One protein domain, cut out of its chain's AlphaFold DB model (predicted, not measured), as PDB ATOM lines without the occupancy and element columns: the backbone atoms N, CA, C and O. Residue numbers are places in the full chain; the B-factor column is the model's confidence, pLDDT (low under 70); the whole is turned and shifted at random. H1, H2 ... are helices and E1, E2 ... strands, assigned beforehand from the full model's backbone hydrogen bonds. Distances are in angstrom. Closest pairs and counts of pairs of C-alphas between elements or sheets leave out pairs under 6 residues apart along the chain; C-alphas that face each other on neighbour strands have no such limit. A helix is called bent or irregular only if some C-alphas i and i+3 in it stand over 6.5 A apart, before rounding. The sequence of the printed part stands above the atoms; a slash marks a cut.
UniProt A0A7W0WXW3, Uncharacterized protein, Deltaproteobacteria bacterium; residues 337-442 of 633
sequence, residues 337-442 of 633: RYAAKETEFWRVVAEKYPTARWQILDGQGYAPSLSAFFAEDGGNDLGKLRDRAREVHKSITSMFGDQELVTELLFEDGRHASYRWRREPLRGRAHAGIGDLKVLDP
ATOM      1  N   ARG A 337      29.703 -36.021  18.359       68.81
ATOM      2  CA  ARG A 337      29.597 -34.602  18.745       68.81
ATOM      3  C   ARG A 337      29.283 -33.660  17.570       68.81
ATOM      4  O   ARG A 337      28.792 -32.559  17.798       68.81
ATOM      5  N   TYR A 338      29.527 -34.092  16.333       76.44
ATOM      6  CA  TYR A 338      29.253 -33.353  15.099       76.44
ATOM      7  C   TYR A 338      28.061 -33.905  14.303       76.44
ATOM      8  O   TYR A 338      27.655 -33.284  13.321       76.44
ATOM      9  N   ALA A 339      27.459 -35.024  14.725       70.12
ATOM     10  CA  ALA A 339      26.404 -35.710  13.971       70.12
ATOM     11  C   ALA A 339      25.178 -34.817  13.704       70.12
ATOM     12  O   ALA A 339      24.598 -34.853  12.622       70.12
ATOM     13  N   ALA A 340      24.824 -33.931  14.644       73.56
ATOM     14  CA  ALA A 340      23.723 -32.975  14.469       73.56
ATOM     15  C   ALA A 340      23.937 -31.988  13.303       73.56
ATOM     16  O   ALA A 340      22.988 -31.358  12.838       73.56
ATOM     17  N   LYS A 341      25.183 -31.839  12.843       81.00
ATOM     18  CA  LYS A 341      25.606 -30.947  11.762       81.00
ATOM     19  C   LYS A 341      26.055 -31.712  10.517       81.00
ATOM     20  O   LYS A 341      26.515 -31.084   9.575       81.00
ATOM     21  N   GLU A 342      25.895 -33.033  10.468       76.38
ATOM     22  CA  GLU A 342      26.413 -33.876   9.385       76.38
ATOM     23  C   GLU A 342      25.836 -33.522   8.010       76.38
ATOM     24  O   GLU A 342      26.580 -33.325   7.050       76.38
ATOM     25  N   THR A 343      24.512 -33.378   7.897       74.94
ATOM     26  CA  THR A 343      23.880 -32.988   6.626       74.94
ATOM     27  C   THR A 343      24.351 -31.608   6.167       74.94
ATOM     28  O   THR A 343      24.575 -31.387   4.977       74.94
ATOM     29  N   GLU A 344      24.522 -30.677   7.109       83.38
ATOM     30  CA  GLU A 344      25.037 -29.338   6.828       83.38
ATOM     31  C   GLU A 344      26.507 -29.393   6.392       83.38
ATOM     32  O   GLU A 344      26.848 -28.782   5.381       83.38
ATOM     33  N   PHE A 345      27.337 -30.183   7.080       85.06
ATOM     34  CA  PHE A 345      28.740 -30.431   6.750       85.06
ATOM     35  C   PHE A 345      28.885 -30.919   5.322       85.06
ATOM     36  O   PHE A 345      29.535 -30.253   4.518       85.06
ATOM     37  N   TRP A 346      28.227 -32.029   4.987       81.12
ATOM     38  CA  TRP A 346      28.341 -32.635   3.667       81.12
ATOM     39  C   TRP A 346      27.857 -31.718   2.553       81.12
ATOM     40  O   TRP A 346      28.470 -31.668   1.488       81.12
ATOM     41  N   ARG A 347      26.801 -30.939   2.810       84.44
ATOM     42  CA  ARG A 347      26.338 -29.909   1.878       84.44
ATOM     43  C   ARG A 347      27.396 -28.820   1.680       84.44
ATOM     44  O   ARG A 347      27.708 -28.492   0.541       84.44
ATOM     45  N   VAL A 348      27.949 -28.273   2.765       86.38
ATOM     46  CA  VAL A 348      28.945 -27.188   2.718       86.38
ATOM     47  C   VAL A 348      30.222 -27.637   2.013       86.38
ATOM     48  O   VAL A 348      30.725 -26.899   1.166       86.38
ATOM     49  N   VAL A 349      30.743 -28.827   2.326       85.62
ATOM     50  CA  VAL A 349      31.979 -29.307   1.694       85.62
ATOM     51  C   VAL A 349      31.774 -29.681   0.230       85.62
ATOM     52  O   VAL A 349      32.633 -29.358  -0.581       85.62
ATOM     53  N   ALA A 350      30.628 -30.263  -0.141       81.56
ATOM     54  CA  ALA A 350      30.320 -30.550  -1.542       81.56
ATOM     55  C   ALA A 350      30.154 -29.268  -2.378       81.56
ATOM     56  O   ALA A 350      30.552 -29.235  -3.538       81.56
ATOM     57  N   GLU A 351      29.585 -28.210  -1.792       87.56
ATOM     58  CA  GLU A 351      29.381 -26.918  -2.459       87.56
ATOM     59  C   GLU A 351      30.690 -26.125  -2.604       87.56
ATOM     60  O   GLU A 351      30.976 -25.593  -3.674       87.56
ATOM     61  N   LYS A 352      31.493 -26.041  -1.536       90.88
ATOM     62  CA  LYS A 352      32.703 -25.200  -1.507       90.88
ATOM     63  C   LYS A 352      33.966 -25.901  -1.997       90.88
ATOM     64  O   LYS A 352      34.878 -25.235  -2.482       90.88
ATOM     65  N   TYR A 353      34.039 -27.220  -1.836       88.88
ATOM     66  CA  TYR A 353      35.240 -28.018  -2.078       88.88
ATOM     67  C   TYR A 353      34.900 -29.311  -2.850       88.88
ATOM     68  O   TYR A 353      35.163 -30.412  -2.363       88.88
ATOM     69  N   PRO A 354      34.310 -29.204  -4.057       81.00
ATOM     70  CA  PRO A 354      33.744 -30.344  -4.789       81.00
ATOM     71  C   PRO A 354      34.772 -31.407  -5.209       81.00
ATOM     72  O   PRO A 354      34.400 -32.539  -5.509       81.00
ATOM     73  N   THR A 355      36.060 -31.059  -5.248       79.38
ATOM     74  CA  THR A 355      37.169 -31.957  -5.607       79.38
ATOM     75  C   THR A 355      37.824 -32.626  -4.398       79.38
ATOM     76  O   THR A 355      38.709 -33.464  -4.575       79.38
ATOM     77  N   ALA A 356      37.406 -32.275  -3.177       77.88
ATOM     78  CA  ALA A 356      38.013 -32.770  -1.953       77.88
ATOM     79  C   ALA A 356      37.273 -33.988  -1.379       77.88
ATOM     80  O   ALA A 356      36.042 -34.046  -1.348       77.88
ATOM     81  N   ARG A 357      38.039 -34.960  -0.879       76.81
ATOM     82  CA  ARG A 357      37.550 -36.096  -0.086       76.81
ATOM     83  C   ARG A 357      37.797 -35.808   1.385       76.81
ATOM     84  O   ARG A 357      38.898 -35.405   1.738       76.81
ATOM     85  N   TRP A 358      36.796 -36.028   2.229       80.31
ATOM     86  CA  TRP A 358      36.812 -35.578   3.620       80.31
ATOM     87  C   TRP A 358      36.693 -36.736   4.600       80.31
ATOM     88  O   TRP A 358      35.943 -37.682   4.359       80.31
ATOM     89  N   GLN A 359      37.376 -36.604   5.731       76.38
ATOM     90  CA  GLN A 359      37.249 -37.467   6.897       76.38
ATOM     91  C   GLN A 359      37.372 -36.620   8.167       76.38
ATOM     92  O   GLN A 359      38.151 -35.668   8.199       76.38
ATOM     93  N   ILE A 360      36.614 -36.956   9.216       74.88
ATOM     94  CA  ILE A 360      36.855 -36.429  10.563       74.88
ATOM     95  C   ILE A 360      37.223 -37.598  11.469       74.88
ATOM     96  O   ILE A 360      36.517 -38.600  11.512       74.88
ATOM     97  N   LEU A 361      38.337 -37.468  12.176       69.44
ATOM     98  CA  LEU A 361      38.863 -38.449  13.111       69.44
ATOM     99  C   LEU A 361      38.652 -37.935  14.535       69.44
ATOM    100  O   LEU A 361      38.981 -36.785  14.841       69.44
ATOM    101  N   ASP A 362      38.103 -38.780  15.409       66.44
ATOM    102  CA  ASP A 362      38.043 -38.458  16.832       66.44
ATOM    103  C   ASP A 362      39.439 -38.607  17.448       66.44
ATOM    104  O   ASP A 362      40.117 -39.623  17.266       66.44
ATOM    105  N   GLY A 363      39.900 -37.576  18.149       58.44
ATOM    106  CA  GLY A 363      41.205 -37.599  18.796       58.44
ATOM    107  C   GLY A 363      41.086 -38.287  20.151       58.44
ATOM    108  O   GLY A 363      40.494 -37.728  21.070       58.44
ATOM    109  N   GLN A 364      41.665 -39.477  20.331       52.22
ATOM    110  CA  GLN A 364      41.708 -40.127  21.649       52.22
ATOM    111  C   GLN A 364      42.586 -39.314  22.618       52.22
ATOM    112  O   GLN A 364      43.803 -39.460  22.647       52.22
ATOM    113  N   GLY A 365      41.972 -38.401  23.378       56.09
ATOM    114  CA  GLY A 365      42.678 -37.464  24.264       56.09
ATOM    115  C   GLY A 365      43.278 -36.238  23.559       56.09
ATOM    116  O   GLY A 365      43.907 -35.406  24.214       56.09
ATOM    117  N   TYR A 366      43.051 -36.091  22.251       64.62
ATOM    118  CA  TYR A 366      43.479 -34.948  21.440       64.62
ATOM    119  C   TYR A 366      42.272 -34.263  20.795       64.62
ATOM    120  O   TYR A 366      41.172 -34.808  20.764       64.62
ATOM    121  N   ALA A 367      42.461 -33.053  20.272       75.38
ATOM    122  CA  ALA A 367      41.405 -32.409  19.502       75.38
ATOM    123  C   ALA A 367      41.086 -33.237  18.238       75.38
ATOM    124  O   ALA A 367      42.031 -33.696  17.589       75.38
ATOM    125  N   PRO A 368      39.801 -33.416  17.869       81.50
ATOM    126  CA  PRO A 368      39.429 -34.098  16.632       81.50
ATOM    127  C   PRO A 368      40.117 -33.467  15.421       81.50
ATOM    128  O   PRO A 368      40.244 -32.241  15.359       81.50
ATOM    129  N   SER A 369      40.533 -34.284  14.456       83.25
ATOM    130  CA  SER A 369      41.113 -33.796  13.205       83.25
ATOM    131  C   SER A 369      40.133 -33.945  12.048       83.25
ATOM    132  O   SER A 369      39.388 -34.909  11.942       83.25
ATOM    133  N   LEU A 370      40.114 -32.949  11.178       87.56
ATOM    134  CA  LEU A 370      39.442 -32.923   9.893       87.56
ATOM    135  C   LEU A 370      40.525 -33.025   8.835       87.56
ATOM    136  O   LEU A 370      41.291 -32.077   8.654       87.56
ATOM    137  N   SER A 371      40.551 -34.142   8.128       85.94
ATOM    138  CA  SER A 371      41.499 -34.396   7.054       85.94
ATOM    139  C   SER A 371      40.776 -34.309   5.712       85.94
ATOM    140  O   SER A 371      39.707 -34.895   5.518       85.94
ATOM    141  N   ALA A 372      41.350 -33.553   4.784       86.19
ATOM    142  CA  ALA A 372      40.809 -33.324   3.456       86.19
ATOM    143  C   ALA A 372      41.868 -33.630   2.397       86.19
ATOM    144  O   ALA A 372      42.946 -33.045   2.418       86.19
ATOM    145  N   PHE A 373      41.556 -34.518   1.458       85.62
ATOM    146  CA  PHE A 373      42.393 -34.790   0.294       85.62
ATOM    147  C   PHE A 373      41.847 -34.059  -0.931       85.62
ATOM    148  O   PHE A 373      40.734 -34.360  -1.364       85.62
ATOM    149  N   PHE A 374      42.618 -33.142  -1.504       85.56
ATOM    150  CA  PHE A 374      42.273 -32.404  -2.715       85.56
ATOM    151  C   PHE A 374      42.920 -33.062  -3.935       85.56
ATOM    152  O   PHE A 374      44.125 -33.291  -3.958       85.56
ATOM    153  N   ALA A 375      42.126 -33.322  -4.975       81.44
ATOM    154  CA  ALA A 375      42.612 -33.807  -6.273       81.44
ATOM    155  C   ALA A 375      43.203 -32.678  -7.149       81.44
ATOM    156  O   ALA A 375      42.973 -32.630  -8.353       81.44
ATOM    157  N   GLU A 376      43.860 -31.708  -6.517       88.25
ATOM    158  CA  GLU A 376      44.565 -30.601  -7.166       88.25
ATOM    159  C   GLU A 376      45.966 -30.486  -6.556       88.25
ATOM    160  O   GLU A 376      46.184 -30.935  -5.427       88.25
ATOM    161  N   ASP A 377      46.901 -29.883  -7.290       89.56
ATOM    162  CA  ASP A 377      48.257 -29.631  -6.798       89.56
ATOM    163  C   ASP A 377      48.249 -28.475  -5.790       89.56
ATOM    164  O   ASP A 377      47.654 -27.419  -6.032       89.56
ATOM    165  N   GLY A 378      48.949 -28.645  -4.668       88.44
ATOM    166  CA  GLY A 378      49.099 -27.593  -3.666       88.44
ATOM    167  C   GLY A 378      50.088 -26.503  -4.092       88.44
ATOM    168  O   GLY A 378      49.952 -25.339  -3.700       88.44
ATOM    169  N   GLY A 379      51.077 -26.866  -4.916       89.88
ATOM    170  CA  GLY A 379      52.132 -25.969  -5.376       89.88
ATOM    171  C   GLY A 379      53.159 -25.609  -4.291       89.88
ATOM    172  O   GLY A 379      53.097 -26.048  -3.145       89.88
ATOM    173  N   ASN A 380      54.147 -24.786  -4.656       86.69
ATOM    174  CA  ASN A 380      55.312 -24.498  -3.798       86.69
ATOM    175  C   ASN A 380      55.153 -23.253  -2.901       86.69
ATOM    176  O   ASN A 380      56.057 -22.922  -2.135       86.69
ATOM    177  N   ASP A 381      54.035 -22.531  -2.998       91.69
ATOM    178  CA  ASP A 381      53.795 -21.310  -2.223       91.69
ATOM    179  C   ASP A 381      53.236 -21.658  -0.834       91.69
ATOM    180  O   ASP A 381      52.027 -21.802  -0.636       91.69
ATOM    181  N   LEU A 382      54.136 -21.786   0.148       91.62
ATOM    182  CA  LEU A 382      53.779 -22.114   1.533       91.62
ATOM    183  C   LEU A 382      52.793 -21.115   2.153       91.62
ATOM    184  O   LEU A 382      51.989 -21.503   3.000       91.62
ATOM    185  N   GLY A 383      52.841 -19.841   1.749       93.31
ATOM    186  CA  GLY A 383      51.907 -18.820   2.224       93.31
ATOM    187  C   GLY A 383      50.482 -19.134   1.777       93.31
ATOM    188  O   GLY A 383      49.582 -19.237   2.610       93.31
ATOM    189  N   LYS A 384      50.298 -19.407   0.480       94.88
ATOM    190  CA  LYS A 384      48.991 -19.802  -0.073       94.88
ATOM    191  C   LYS A 384      48.453 -21.090   0.541       94.88
ATOM    192  O   LYS A 384      47.265 -21.156   0.844       94.88
ATOM    193  N   LEU A 385      49.308 -22.089   0.768       95.38
ATOM    194  CA  LEU A 385      48.914 -23.342   1.421       95.38
ATOM    195  C   LEU A 385      48.388 -23.110   2.847       95.38
ATOM    196  O   LEU A 385      47.336 -23.632   3.222       95.38
ATOM    197  N   ARG A 386      49.078 -22.279   3.638       96.00
ATOM    198  CA  ARG A 386      48.648 -21.914   5.000       96.00
ATOM    199  C   ARG A 386      47.344 -21.125   4.992       96.00
ATOM    200  O   ARG A 386      46.464 -21.395   5.808       96.00
ATOM    201  N   ASP A 387      47.200 -20.181   4.069       95.38
ATOM    202  CA  ASP A 387      45.977 -19.390   3.931       95.38
ATOM    203  C   ASP A 387      44.787 -20.260   3.524       95.38
ATOM    204  O   ASP A 387      43.698 -20.108   4.082       95.38
ATOM    205  N   ARG A 388      45.012 -21.252   2.657       94.62
ATOM    206  CA  ARG A 388      44.006 -22.260   2.314       94.62
ATOM    207  C   ARG A 388      43.602 -23.097   3.530       94.62
ATOM    208  O   ARG A 388      42.409 -23.273   3.770       94.62
ATOM    209  N   ALA A 389      44.563 -23.548   4.340       95.25
ATOM    210  CA  ALA A 389      44.276 -24.266   5.587       95.25
ATOM    211  C   ALA A 389      43.460 -23.416   6.575       95.25
ATOM    212  O   ALA A 389      42.492 -23.910   7.152       95.25
ATOM    213  N   ARG A 390      43.786 -22.124   6.725       95.19
ATOM    214  CA  ARG A 390      43.020 -21.170   7.551       95.19
ATOM    215  C   ARG A 390      41.596 -20.971   7.039       95.19
ATOM    216  O   ARG A 390      40.660 -20.946   7.836       95.19
ATOM    217  N   GLU A 391      41.434 -20.807   5.728       94.75
ATOM    218  CA  GLU A 391      40.138 -20.619   5.073       94.75
ATOM    219  C   GLU A 391      39.223 -21.828   5.303       94.75
ATOM    220  O   GLU A 391      38.101 -21.670   5.798       94.75
ATOM    221  N   VAL A 392      39.727 -23.031   5.003       94.38
ATOM    222  CA  VAL A 392      39.002 -24.292   5.198       94.38
ATOM    223  C   VAL A 392      38.656 -24.478   6.668       94.38
ATOM    224  O   VAL A 392      37.484 -24.677   6.995       94.38
ATOM    225  N   HIS A 393      39.644 -24.338   7.557       94.25
ATOM    226  CA  HIS A 393      39.439 -24.463   8.995       94.25
ATOM    227  C   HIS A 393      38.320 -23.536   9.460       94.25
ATOM    228  O   HIS A 393      37.333 -24.005  10.014       94.25
ATOM    229  N   LYS A 394      38.412 -22.233   9.163       94.00
ATOM    230  CA  LYS A 394      37.404 -21.246   9.566       94.00
ATOM    231  C   LYS A 394      36.017 -21.592   9.026       94.00
ATOM    232  O   LYS A 394      35.039 -21.431   9.755       94.00
ATOM    233  N   SER A 395      35.907 -22.041   7.774       91.31
ATOM    234  CA  SER A 395      34.616 -22.412   7.182       91.31
ATOM    235  C   SER A 395      33.961 -23.577   7.929       91.31
ATOM    236  O   SER A 395      32.753 -23.545   8.156       91.31
ATOM    237  N   ILE A 396      34.739 -24.589   8.318       90.62
ATOM    238  CA  ILE A 396      34.220 -25.808   8.946       90.62
ATOM    239  C   ILE A 396      34.009 -25.633  10.453       90.62
ATOM    240  O   ILE A 396      32.941 -25.971  10.966       90.62
ATOM    241  N   THR A 397      34.956 -25.023  11.165       90.94
ATOM    242  CA  THR A 397      34.833 -24.785  12.611       90.94
ATOM    243  C   THR A 397      33.713 -23.815  12.958       90.94
ATOM    244  O   THR A 397      33.023 -24.017  13.954       90.94
ATOM    245  N   SER A 398      33.442 -22.817  12.106       90.81
ATOM    246  CA  SER A 398      32.291 -21.917  12.291       90.81
ATOM    247  C   SER A 398      30.952 -22.649  12.189       90.81
ATOM    248  O   SER A 398      30.001 -22.286  12.873       90.81
ATOM    249  N   MET A 399      30.868 -23.680  11.346       90.56
ATOM    250  CA  MET A 399      29.653 -24.474  11.166       90.56
ATOM    251  C   MET A 399      29.429 -25.439  12.339       90.56
ATOM    252  O   MET A 399      28.298 -25.572  12.814       90.56
ATOM    253  N   PHE A 400      30.493 -26.091  12.823       88.50
ATOM    254  CA  PHE A 400      30.412 -26.967  13.996       88.50
ATOM    255  C   PHE A 400      30.327 -26.204  15.323       88.50
ATOM    256  O   PHE A 400      29.868 -26.768  16.313       88.50
ATOM    257  N   GLY A 401      30.749 -24.937  15.359       90.12
ATOM    258  CA  GLY A 401      30.905 -24.190  16.606       90.12
ATOM    259  C   GLY A 401      32.066 -24.701  17.464       90.12
ATOM    260  O   GLY A 401      32.043 -24.517  18.677       90.12
ATOM    261  N   ASP A 402      33.065 -25.345  16.851       88.56
ATOM    262  CA  ASP A 402      34.250 -25.867  17.531       88.56
ATOM    263  C   ASP A 402      35.532 -25.395  16.847       88.56
ATOM    264  O   ASP A 402      35.866 -25.861  15.762       88.56
ATOM    265  N   GLN A 403      36.256 -24.488  17.502       88.88
ATOM    266  CA  GLN A 403      37.530 -23.959  17.013       88.88
ATOM    267  C   GLN A 403      38.715 -24.892  17.282       88.88
ATOM    268  O   GLN A 403      39.749 -24.729  16.642       88.88
ATOM    269  N   GLU A 404      38.600 -25.853  18.203       86.56
ATOM    270  CA  GLU A 404      39.721 -26.715  18.596       86.56
ATOM    271  C   GLU A 404      40.019 -27.808  17.562       86.56
ATOM    272  O   GLU A 404      41.122 -28.353  17.558       86.56
ATOM    273  N   LEU A 405      39.086 -28.076  16.645       88.06
ATOM    274  CA  LEU A 405      39.242 -29.039  15.558       88.06
ATOM    275  C   LEU A 405      40.483 -28.736  14.702       88.06
ATOM    276  O   LEU A 405      40.647 -27.646  14.153       88.06
ATOM    277  N   VAL A 406      41.370 -29.717  14.563       90.62
ATOM    278  CA  VAL A 406      42.575 -29.600  13.734       90.62
ATOM    279  C   VAL A 406      42.183 -29.793  12.278       90.62
ATOM    280  O   VAL A 406      41.466 -30.726  11.956       90.62
ATOM    281  N   THR A 407      42.631 -28.929  11.378       93.50
ATOM    282  CA  THR A 407      42.367 -29.060   9.942       93.50
ATOM    283  C   THR A 407      43.647 -29.439   9.223       93.50
ATOM    284  O   THR A 407      44.642 -28.731   9.347       93.50
ATOM    285  N   GLU A 408      43.610 -30.523   8.460       92.50
ATOM    286  CA  GLU A 408      44.715 -31.049   7.663       92.50
ATOM    287  C   GLU A 408      44.272 -31.183   6.208       92.50
ATOM    288  O   GLU A 408      43.236 -31.774   5.909       92.50
ATOM    289  N   LEU A 409      45.045 -30.601   5.300       93.69
ATOM    290  CA  LEU A 409      44.817 -30.628   3.866       93.69
ATOM    291  C   LEU A 409      45.992 -31.357   3.216       93.69
ATOM    292  O   LEU A 409      47.142 -30.958   3.404       93.69
ATOM    293  N   LEU A 410      45.693 -32.391   2.440       89.69
ATOM    294  CA  LEU A 410      46.635 -33.125   1.605       89.69
ATOM    295  C   LEU A 410      46.272 -32.889   0.136       89.69
ATOM    296  O   LEU A 410      45.095 -32.922  -0.220       89.69
ATOM    297  N   PHE A 411      47.273 -32.661  -0.702       89.38
ATOM    298  CA  PHE A 411      47.115 -32.377  -2.128       89.38
ATOM    299  C   PHE A 411      47.655 -33.533  -2.981       89.38
ATOM    300  O   PHE A 411      48.352 -34.419  -2.477       89.38
ATOM    301  N   GLU A 412      47.316 -33.552  -4.273       83.00
ATOM    302  CA  GLU A 412      47.698 -34.649  -5.176       83.00
ATOM    303  C   GLU A 412      49.220 -34.745  -5.384       83.00
ATOM    304  O   GLU A 412      49.759 -35.848  -5.481       83.00
ATOM    305  N   ASP A 413      49.917 -33.609  -5.339       82.00
ATOM    306  CA  ASP A 413      51.375 -33.468  -5.431       82.00
ATOM    307  C   ASP A 413      52.111 -33.739  -4.102       82.00
ATOM    308  O   ASP A 413      53.263 -33.348  -3.924       82.00
ATOM    309  N   GLY A 414      51.451 -34.358  -3.117       80.75
ATOM    310  CA  GLY A 414      52.052 -34.669  -1.815       80.75
ATOM    311  C   GLY A 414      52.291 -33.447  -0.919       80.75
ATOM    312  O   GLY A 414      52.855 -33.579   0.173       80.75
ATOM    313  N   ARG A 415      51.854 -32.252  -1.340       89.31
ATOM    314  CA  ARG A 415      51.860 -31.065  -0.485       89.31
ATOM    315  C   ARG A 415      50.867 -31.228   0.644       89.31
ATOM    316  O   ARG A 415      49.804 -31.827   0.494       89.31
ATOM    317  N   HIS A 416      51.217 -30.645   1.779       91.75
ATOM    318  CA  HIS A 416      50.397 -30.717   2.969       91.75
ATOM    319  C   HIS A 416      50.314 -29.352   3.646       91.75
ATOM    320  O   HIS A 416      51.306 -28.629   3.754       91.75
ATOM    321  N   ALA A 417      49.134 -29.013   4.154       95.19
ATOM    322  CA  ALA A 417      48.906 -27.826   4.960       95.19
ATOM    323  C   ALA A 417      48.038 -28.170   6.164       95.19
ATOM    324  O   ALA A 417      47.096 -28.944   6.051       95.19
ATOM    325  N   SER A 418      48.314 -27.586   7.323       95.06
ATOM    326  CA  SER A 418      47.438 -27.743   8.478       95.06
ATOM    327  C   SER A 418      47.243 -26.457   9.243       95.06
ATOM    328  O   SER A 418      48.106 -25.580   9.276       95.06
ATOM    329  N   TYR A 419      46.093 -26.364   9.897       95.12
ATOM    330  CA  TYR A 419      45.787 -25.312  10.840       95.12
ATOM    331  C   TYR A 419      45.206 -25.907  12.113       95.12
ATOM    332  O   TYR A 419      44.328 -26.766  12.088       95.12
ATOM    333  N   ARG A 420      45.696 -25.418  13.245       91.19
ATOM    334  CA  ARG A 420      45.263 -25.834  14.574       91.19
ATOM    335  C   ARG A 420      45.105 -24.607  15.444       91.19
ATOM    336  O   ARG A 420      46.067 -23.859  15.609       91.19
ATOM    337  N   TRP A 421      43.956 -24.454  16.080       88.81
ATOM    338  CA  TRP A 421      43.809 -23.519  17.186       88.81
ATOM    339  C   TRP A 421      44.215 -24.192  18.503       88.81
ATOM    340  O   TRP A 421      43.971 -25.379  18.716       88.81
ATOM    341  N   ARG A 422      44.903 -23.466  19.385       79.00
ATOM    342  CA  ARG A 422      45.285 -23.943  20.718       79.00
ATOM    343  C   ARG A 422      44.640 -23.066  21.775       79.00
ATOM    344  O   ARG A 422      44.836 -21.853  21.746       79.00
ATOM    345  N   ARG A 423      43.982 -23.694  22.753       75.44
ATOM    346  CA  ARG A 423      43.393 -23.007  23.911       75.44
ATOM    347  C   ARG A 423      44.422 -22.280  24.764       75.44
ATOM    348  O   ARG A 423      44.157 -21.198  25.261       75.44
ATOM    349  N   GLU A 424      45.630 -22.810  24.846       70.25
ATOM    350  CA  GLU A 424      46.770 -22.130  25.450       70.25
ATOM    351  C   GLU A 424      47.866 -22.091  24.379       70.25
ATOM    352  O   GLU A 424      48.372 -23.152  23.993       70.25
ATOM    353  N   PRO A 425      48.156 -20.919  23.773       69.19
ATOM    354  CA  PRO A 425      47.907 -19.538  24.230       69.19
ATOM    355  C   PRO A 425      46.722 -18.794  23.545       69.19
ATOM    356  O   PRO A 425      46.848 -17.612  23.236       69.19
ATOM    357  N   LEU A 426      45.587 -19.449  23.260       80.19
ATOM    358  CA  LEU A 426      44.440 -18.885  22.509       80.19
ATOM    359  C   LEU A 426      44.796 -18.412  21.086       80.19
ATOM    360  O   LEU A 426      44.344 -17.359  20.628       80.19
ATOM    361  N   ARG A 427      45.628 -19.174  20.368       81.94
ATOM    362  CA  ARG A 427      46.080 -18.815  19.014       81.94
ATOM    363  C   ARG A 427      46.062 -19.985  18.046       81.94
ATOM    364  O   ARG A 427      46.254 -21.140  18.424       81.94
ATOM    365  N   GLY A 428      45.876 -19.640  16.776       88.00
ATOM    366  CA  GLY A 428      46.089 -20.532  15.649       88.00
ATOM    367  C   GLY A 428      47.562 -20.738  15.335       88.00
ATOM    368  O   GLY A 428      48.365 -19.830  15.528       88.00
ATOM    369  N   ARG A 429      47.892 -21.918  14.818       90.31
ATOM    370  CA  ARG A 429      49.162 -22.202  14.153       90.31
ATOM    371  C   ARG A 429      48.893 -22.831  12.800       90.31
ATOM    372  O   ARG A 429      48.195 -23.847  12.734       90.31
ATOM    373  N   ALA A 430      49.456 -22.237  11.759       94.00
ATOM    374  CA  ALA A 430      49.449 -22.776  10.415       94.00
ATOM    375  C   ALA A 430      50.799 -23.422  10.096       94.00
ATOM    376  O   ALA A 430      51.865 -22.881  10.399       94.00
ATOM    377  N   HIS A 431      50.746 -24.570   9.438       93.56
ATOM    378  CA  HIS A 431      51.914 -25.255   8.913       93.56
ATOM    379  C   HIS A 431      51.670 -25.573   7.443       93.56
ATOM    380  O   HIS A 431      50.536 -25.829   7.041       93.56
ATOM    381  N   ALA A 432      52.727 -25.567   6.642       95.12
ATOM    382  CA  ALA A 432      52.680 -26.068   5.275       95.12
ATOM    383  C   ALA A 432      54.019 -26.689   4.900       95.12
ATOM    384  O   ALA A 432      55.056 -26.273   5.419       95.12
ATOM    385  N   GLY A 433      53.991 -27.670   4.011       93.31
ATOM    386  CA  GLY A 433      55.189 -28.340   3.537       93.31
ATOM    387  C   GLY A 433      54.866 -29.500   2.609       93.31
ATOM    388  O   GLY A 433      53.955 -29.400   1.783       93.31
ATOM    389  N   ILE A 434      55.641 -30.571   2.714       88.50
ATOM    390  CA  ILE A 434      55.559 -31.738   1.838       88.50
ATOM    391  C   ILE A 434      55.746 -33.009   2.657       88.50
ATOM    392  O   ILE A 434      56.662 -33.066   3.474       88.50
ATOM    393  N   GLY A 435      54.856 -33.985   2.459       82.94
ATOM    394  CA  GLY A 435      54.771 -35.145   3.345       82.94
ATOM    395  C   GLY A 435      54.594 -34.723   4.809       82.94
ATOM    396  O   GLY A 435      53.711 -33.910   5.120       82.94
ATOM    397  N   ASP A 436      55.441 -35.228   5.704       83.38
ATOM    398  CA  ASP A 436      55.389 -34.896   7.133       83.38
ATOM    399  C   ASP A 436      56.239 -33.689   7.533       83.38
ATOM    400  O   ASP A 436      55.974 -33.055   8.564       83.38
ATOM    401  N   LEU A 437      57.186 -33.283   6.688       86.06
ATOM    402  CA  LEU A 437      57.960 -32.071   6.884       86.06
ATOM    403  C   LEU A 437      57.107 -30.821   6.673       86.06
ATOM    404  O   LEU A 437      56.806 -30.408   5.549       86.06
ATOM    405  N   LYS A 438      56.768 -30.157   7.779       89.25
ATOM    406  CA  LYS A 438      55.921 -28.960   7.792       89.25
ATOM    407  C   LYS A 438      56.677 -27.773   8.386       89.25
ATOM    408  O   LYS A 438      57.229 -27.848   9.480       89.25
ATOM    409  N   VAL A 439      56.644 -26.643   7.687       91.56
ATOM    410  CA  VAL A 439      57.226 -25.375   8.131       91.56
ATOM    411  C   VAL A 439      56.138 -24.502   8.753       91.56
ATOM    412  O   VAL A 439      55.089 -24.261   8.140       91.56
ATOM    413  N   LEU A 440      56.408 -23.985   9.950       90.38
ATOM    414  CA  LEU A 440      55.545 -23.041  10.663       90.38
ATOM    415  C   LEU A 440      55.444 -21.696   9.937       90.38
ATOM    416  O   LEU A 440      56.398 -21.252   9.297       90.38
ATOM    417  N   ASP A 441      54.298 -21.027  10.056       91.00
ATOM    418  CA  ASP A 441      54.166 -19.651   9.583       91.00
ATOM    419  C   ASP A 441      54.979 -18.686  10.465       91.00
ATOM    420  O   ASP A 441      54.711 -18.590  11.666       91.00
ATOM    421  N   PRO A 442      55.936 -17.919   9.908       86.19
ATOM    422  CA  PRO A 442      56.623 -16.865  10.651       86.19
ATOM    423  C   PRO A 442      55.670 -15.839  11.280       86.19
ATOM    424  O   PRO A 442      55.994 -15.271  12.320       86.19
TER     425      PRO A 442
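This is residues 337 to 442 of the 633 residues of an uncharacterized protein of Deltaproteobacteria bacterium (UniProt A0A7W0WXW3). What shape is this? A twisted sheet of six strands has the long helix H2 slanting over one face, its other face bare of helices; the kinked helix H1 is by edge strand E1 and meets H2's last residues. These are two layers, H1 and H2 on one face. What builds it? The 106 printed residues include two named helices and six strands, in order H1 E1 E2 H2 E3 E4 E5 E6, class mixed; the mixed sheet runs E1 E2 E3 E4 E5 E6. It is compact, with a radius of gyration of the C-alphas of 13.2 A and spans of 37 by 34 by 22 A.

What comes first? H1, residues 337 to 352, begins at C-alpha (29.597, -34.602, 18.745); it is irregular, C-alphas 340 and 343 being 7.8 A apart, with a kink of 56 degrees near residue 344. E1 is residues 356 to 361 and E2 369 to 374. What follows? H2, residues 382 to 400, spans 26.9 A; then come E3, 406 to 411, E4, 415 to 422, E5, 427 to 434, and E6, 437 to 440, ending at C-alpha (55.545, -23.041, 10.663).

How do strands pair? Hairpin E1 and E2 is antiparallel, with N 359 and O 371 at 2.9 A. E2 and E3 are parallel, with N 372 and O 408 at 2.8 A; E2, H2, E3 form a strand-helix-strand unit, parallel neighbours joined through a helix, its crossover right-handed. E3 to E6 are a meander, each strand antiparallel to the one before: N 409 and O 417 are 2.7 A apart, N 418 and O 431 2.8 A, N 439 and O 432 2.8 A. Where are the helices? H2 is on the sheet at a height of 7.1 A, over E3 and E4, slantwise at 51 degrees to E4 on the local plane; its closest C-alphas with E4 are Ala 389 and Ser 418, 5.5 A. H1, also on the sheet, touches H2 with residues 338 to 345 alone, closest C-alphas Tyr 338 and Phe 400, 6.6 A, at a steep tilt of 49 degrees, opposite ways. O i to N i+4 pairs within hydrogen-bond range number 9 of 12 in H1 and 14 of 15 in H2.

How far does it reach? The two C-alphas farthest apart, Ala 340 and Asn 380, are 37.5 A apart. Are there cuts, long links or weak places? The printed part has no cut and no long link; pLDDT is under 70 at residues 337, 361 to 366 and 425.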